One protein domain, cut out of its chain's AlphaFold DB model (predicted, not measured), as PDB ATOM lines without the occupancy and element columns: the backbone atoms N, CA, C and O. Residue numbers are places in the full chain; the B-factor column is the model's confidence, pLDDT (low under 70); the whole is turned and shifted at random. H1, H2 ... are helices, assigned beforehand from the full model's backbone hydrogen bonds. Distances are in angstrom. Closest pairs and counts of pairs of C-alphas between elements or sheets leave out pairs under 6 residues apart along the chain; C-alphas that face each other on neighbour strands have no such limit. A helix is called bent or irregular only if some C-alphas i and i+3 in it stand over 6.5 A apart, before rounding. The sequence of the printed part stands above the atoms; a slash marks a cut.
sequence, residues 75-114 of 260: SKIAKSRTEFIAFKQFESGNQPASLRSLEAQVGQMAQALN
ATOM      1  N   SER A  75     258.885 215.276 158.466       68.50
ATOM      2  CA  SER A  75     258.483 216.651 158.160       68.50
ATOM      3  C   SER A  75     257.070 216.758 157.573       68.50
ATOM      4  O   SER A  75     256.371 217.728 157.863       68.50
ATOM      5  N   LYS A  76     256.607 215.770 156.796       68.31
ATOM      6  CA  LYS A  76     255.213 215.703 156.313       68.31
ATOM      7  C   LYS A  76     254.249 215.312 157.439       68.31
ATOM      8  O   LYS A  76     253.143 215.846 157.515       68.31
ATOM      9  N   ILE A  77     254.703 214.463 158.363       68.19
ATOM     10  CA  ILE A  77     253.969 214.104 159.589       68.19
ATOM     11  C   ILE A  77     253.826 215.326 160.507       68.19
ATOM     12  O   ILE A  77     252.760 215.590 161.051       68.19
ATOM     13  N   ALA A  78     254.896 216.103 160.676       69.06
ATOM     14  CA  ALA A  78     254.881 217.305 161.500       69.06
ATOM     15  C   ALA A  78     253.945 218.375 160.921       69.06
ATOM     16  O   ALA A  78     253.168 218.961 161.665       69.06
ATOM     17  N   LYS A  79     253.966 218.589 159.599       70.12
ATOM     18  CA  LYS A  79     253.070 219.545 158.928       70.12
ATOM     19  C   LYS A  79     251.595 219.182 159.094       70.12
ATOM     20  O   LYS A  79     250.834 220.020 159.558       70.12
ATOM     21  N   SER A  80     251.219 217.931 158.826       66.88
ATOM     22  CA  SER A  80     249.837 217.463 159.025       66.88
ATOM     23  C   SER A  80     249.383 217.571 160.487       66.88
ATOM     24  O   SER A  80     248.255 217.979 160.759       66.88
ATOM     25  N   ARG A  81     250.271 217.296 161.455       69.81
ATOM     26  CA  ARG A  81     249.992 217.526 162.885       69.81
ATOM     27  C   ARG A  81     249.769 219.003 163.209       69.81
ATOM     28  O   ARG A  81     248.841 219.323 163.947       69.81
ATOM     29  N   THR A  82     250.588 219.899 162.665       71.06
ATOM     30  CA  THR A  82     250.439 221.347 162.872       71.06
ATOM     31  C   THR A  82     249.159 221.879 162.231       71.06
ATOM     32  O   THR A  82     248.455 222.654 162.870       71.06
ATOM     33  N   GLU A  83     248.813 221.435 161.022       68.31
ATOM     34  CA  GLU A  83     247.557 221.784 160.342       68.31
ATOM     35  C   GLU A  83     246.330 221.321 161.143       68.31
ATOM     36  O   GLU A  83     245.394 222.093 161.334       68.31
ATOM     37  N   PHE A  84     246.365 220.111 161.710       65.12
ATOM     38  CA  PHE A  84     245.311 219.611 162.596       65.12
ATOM     39  C   PHE A  84     245.151 220.460 163.870       65.12
ATOM     40  O   PHE A  84     244.034 220.781 164.281       65.12
ATOM     41  N   ILE A  85     246.261 220.856 164.500       70.88
ATOM     42  CA  ILE A  85     246.235 221.714 165.695       70.88
ATOM     43  C   ILE A  85     245.730 223.118 165.338       70.88
ATOM     44  O   ILE A  85     244.907 223.670 166.066       70.88
ATOM     45  N   ALA A  86     246.177 223.682 164.214       66.75
ATOM     46  CA  ALA A  86     245.741 224.988 163.726       66.75
ATOM     47  C   ALA A  86     244.240 225.008 163.392       66.75
ATOM     48  O   ALA A  86     243.553 225.969 163.730       66.75
ATOM     49  N   PHE A  87     243.708 223.926 162.817       61.34
ATOM     50  CA  PHE A  87     242.274 223.773 162.566       61.34
ATOM     51  C   PHE A  87     241.463 223.813 163.873       61.34
ATOM     52  O   PHE A  87     240.474 224.537 163.972       61.34
ATOM     53  N   LYS A  88     241.940 223.140 164.929       57.78
ATOM     54  CA  LYS A  88     241.322 223.179 166.268       57.78
ATOM     55  C   LYS A  88     241.410 224.550 166.951       57.78
ATOM     56  O   LYS A  88     240.543 224.904 167.752       57.78
ATOM     57  N   GLN A  89     242.452 225.326 166.656       52.78
ATOM     58  CA  GLN A  89     242.646 226.677 167.194       52.78
ATOM     59  C   GLN A  89     241.639 227.682 166.613       52.78
ATOM     60  O   GLN A  89     241.260 228.613 167.314       52.78
ATOM     61  N   PHE A  90     241.141 227.481 165.387       52.62
ATOM     62  CA  PHE A  90     240.139 228.375 164.791       52.62
ATOM     63  C   PHE A  90     238.760 228.264 165.474       52.62
ATOM     64  O   PHE A  90     238.065 229.264 165.614       52.62
ATOM     65  N   GLU A  91     238.400 227.085 165.997       53.47
ATOM     66  CA  GLU A  91     237.227 226.913 166.875       53.47
ATOM     67  C   GLU A  91     237.505 227.330 168.331       53.47
ATOM     68  O   GLU A  91     236.618 227.828 169.029       53.47
ATOM     69  N   SER A  92     238.745 227.159 168.802       52.47
ATOM     70  CA  SER A  92     239.126 227.433 170.198       52.47
ATOM     71  C   SER A  92     239.513 228.894 170.461       52.47
ATOM     72  O   SER A  92     239.566 229.298 171.619       52.47
ATOM     73  N   GLY A  93     239.741 229.709 169.428       52.22
ATOM     74  CA  GLY A  93     240.131 231.121 169.548       52.22
ATOM     75  C   GLY A  93     239.098 232.019 170.241       52.22
ATOM     76  O   GLY A  93     239.445 233.109 170.689       52.22
ATOM     77  N   ASN A  94     237.854 231.553 170.405       56.62
ATOM     78  CA  ASN A  94     236.801 232.261 171.145       56.62
ATOM     79  C   ASN A  94     236.584 231.741 172.588       56.62
ATOM     80  O   ASN A  94     235.763 232.275 173.336       56.62
ATOM     81  N   GLN A  95     237.310 230.701 173.009       57.81
ATOM     82  CA  GLN A  95     237.175 230.094 174.340       57.81
ATOM     83  C   GLN A  95     238.033 230.752 175.445       57.81
ATOM     84  O   GLN A  95     237.530 230.923 176.554       57.81
ATOM     85  N   PRO A  96     239.294 231.184 175.222       64.25
ATOM     86  CA  PRO A  96     240.096 231.727 176.320       64.25
ATOM     87  C   PRO A  96     239.618 233.115 176.770       64.25
ATOM     88  O   PRO A  96     239.692 233.432 177.953       64.25
ATOM     89  N   ALA A  97     239.091 233.939 175.857       69.31
ATOM     90  CA  ALA A  97     238.588 235.274 176.191       69.31
ATOM     91  C   ALA A  97     237.276 235.222 176.991       69.31
ATOM     92  O   ALA A  97     237.113 235.956 177.967       69.31
ATOM     93  N   SER A  98     236.363 234.323 176.619       74.81
ATOM     94  CA  SER A  98     235.105 234.106 177.341       74.81
ATOM     95  C   SER A  98     235.348 233.522 178.737       74.81
ATOM     96  O   SER A  98     234.728 233.977 179.697       74.81
ATOM     97  N   LEU A  99     236.323 232.616 178.886       78.38
ATOM     98  CA  LEU A  99     236.737 232.077 180.185       78.38
ATOM     99  C   LEU A  99     237.331 233.168 181.094       78.38
ATOM    100  O   LEU A  99     236.898 233.309 182.234       78.38
ATOM    101  N   ARG A 100     238.249 234.005 180.588       78.38
ATOM    102  CA  ARG A 100     238.815 235.136 181.354       78.38
ATOM    103  C   ARG A 100     237.761 236.158 181.776       78.38
ATOM    104  O   ARG A 100     237.831 236.695 182.879       78.38
ATOM    105  N   SER A 101     236.784 236.432 180.911       84.38
ATOM    106  CA  SER A 101     235.673 237.332 181.234       84.38
ATOM    107  C   SER A 101     234.793 236.766 182.352       84.38
ATOM    108  O   SER A 101     234.411 237.499 183.266       84.38
ATOM    109  N   LEU A 102     234.541 235.453 182.335       82.94
ATOM    110  CA  LEU A 102     233.791 234.770 183.384       82.94
ATOM    111  C   LEU A 102     234.563 234.732 184.713       82.94
ATOM    112  O   LEU A 102     233.988 235.037 185.753       82.94
ATOM    113  N   GLU A 103     235.867 234.438 184.687       85.19
ATOM    114  CA  GLU A 103     236.743 234.510 185.869       85.19
ATOM    115  C   GLU A 103     236.706 235.904 186.510       85.19
ATOM    116  O   GLU A 103     236.594 236.027 187.731       85.19
ATOM    117  N   ALA A 104     236.735 236.960 185.690       88.31
ATOM    118  CA  ALA A 104     236.638 238.335 186.168       88.31
ATOM    119  C   ALA A 104     235.269 238.636 186.802       88.31
ATOM    120  O   ALA A 104     235.221 239.240 187.874       88.31
ATOM    121  N   GLN A 105     234.164 238.184 186.198       90.69
ATOM    122  CA  GLN A 105     232.822 238.356 186.775       90.69
ATOM    123  C   GLN A 105     232.650 237.591 188.093       90.69
ATOM    124  O   GLN A 105     232.075 238.122 189.045       90.69
ATOM    125  N   VAL A 106     233.184 236.372 188.192       87.88
ATOM    126  CA  VAL A 106     233.164 235.588 189.435       87.88
ATOM    127  C   VAL A 106     234.011 236.262 190.517       87.88
ATOM    128  O   VAL A 106     233.571 236.351 191.664       87.88
ATOM    129  N   GLY A 107     235.174 236.813 190.161       89.81
ATOM    130  CA  GLY A 107     236.006 237.599 191.076       89.81
ATOM    131  C   GLY A 107     235.290 238.846 191.603       89.81
ATOM    132  O   GLY A 107     235.321 239.116 192.804       89.81
ATOM    133  N   GLN A 108     234.578 239.565 190.733       85.62
ATOM    134  CA  GLN A 108     233.780 240.734 191.115       85.62
ATOM    135  C   GLN A 108     232.618 240.360 192.049       85.62
ATOM    136  O   GLN A 108     232.386 241.049 193.044       85.62
ATOM    137  N   MET A 109     231.925 239.245 191.796       81.94
ATOM    138  CA  MET A 109     230.881 238.742 192.697       81.94
ATOM    139  C   MET A 109     231.442 238.315 194.056       81.94
ATOM    140  O   MET A 109     230.871 238.663 195.087       81.94
ATOM    141  N   ALA A 110     232.577 237.612 194.085       80.56
ATOM    142  CA  ALA A 110     233.215 237.195 195.332       80.56
ATOM    143  C   ALA A 110     233.619 238.400 196.201       80.56
ATOM    144  O   ALA A 110     233.397 238.403 197.412       80.56
ATOM    145  N   GLN A 111     234.142 239.459 195.580       81.00
ATOM    146  CA  GLN A 111     234.485 240.706 196.269       81.00
ATOM    147  C   GLN A 111     233.246 241.443 196.795       81.00
ATOM    148  O   GLN A 111     233.256 241.934 197.925       81.00
ATOM    149  N   ALA A 112     232.162 241.481 196.015       80.38
ATOM    150  CA  ALA A 112     230.895 242.074 196.441       80.38
ATOM    151  C   ALA A 112     230.256 241.319 197.622       80.38
ATOM    152  O   ALA A 112     229.653 241.941 198.497       80.38
ATOM    153  N   LEU A 113     230.416 239.994 197.682       71.06
ATOM    154  CA  LEU A 113     229.955 239.174 198.805       71.06
ATOM    155  C   LEU A 113     230.808 239.379 200.064       71.06
ATOM    156  O   LEU A 113     230.258 239.467 201.159       71.06
ATOM    157  N   ASN A 114     232.129 239.500 199.919       72.81
ATOM    158  CA  ASN A 114     233.046 239.658 201.050       72.81
ATOM    159  C   ASN A 114     232.944 241.035 201.732       72.81
ATOM    160  O   ASN A 114     233.127 241.144 202.940       72.81
TER     161      ASN A 114
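AT A GLANCE: This is residues 75 to 114 of the 260 residues of an uncharacterized protein of Punica granatum (UniProt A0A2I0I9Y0). Two helices follow one another nearly end to end, H1 and then H2 on the other side of a tight link, and together make one long rod with a wide, open bend at residues 93 and 94. The two arms do not fold back on each other, and each stands free along its length. The printed part has 40 residues with two named helices in the order H1, H2, no named strand, and the class is all helix. The whole is extended, with a radius of gyration of the C-alphas of 17.5 A and spans of 55 by 14 by 6 A.

HOW THE PARTS SIT: The longest helix is H2, residues 95 to 114. H1, residues 75 to 92, comes before it in the chain, and the two meet only through their link. That link is tight, with 2 residues, Gly 93 and Asn 94, between the helices. In H2 every O i to N i+4 pair is within hydrogen-bond range, and in H1 13 of 14 are.

IN THESE COORDINATES: H2 has 20 residues and measures 28.7 A from the C-alpha of Gln 95 at (237.175, 230.094, 174.340) to the C-alpha of Asn 114 at (233.046, 239.658, 201.050). H1 has 18 residues and measures 25.2 A from the C-alpha of Ser 75 at (258.483, 216.651, 158.160) to that of Ser 92 at (239.126, 227.433, 170.198). Neither helix is bent or irregular.

THE WHOLE: The two C-alphas farthest apart are those of Lys 76 and Asn 114, at 55.4 A. Residues 75 to 114 stand free, of which 75 to 92 belong to H1 and 95 to 114 to H2. The printed part has no cut, and it has no long link. The mean pLDDT of the printed part is 71.2, with 64 for H1 and 79 for H2. Confidence is low, under 70, at 20 residues, among them residues 86 to 97.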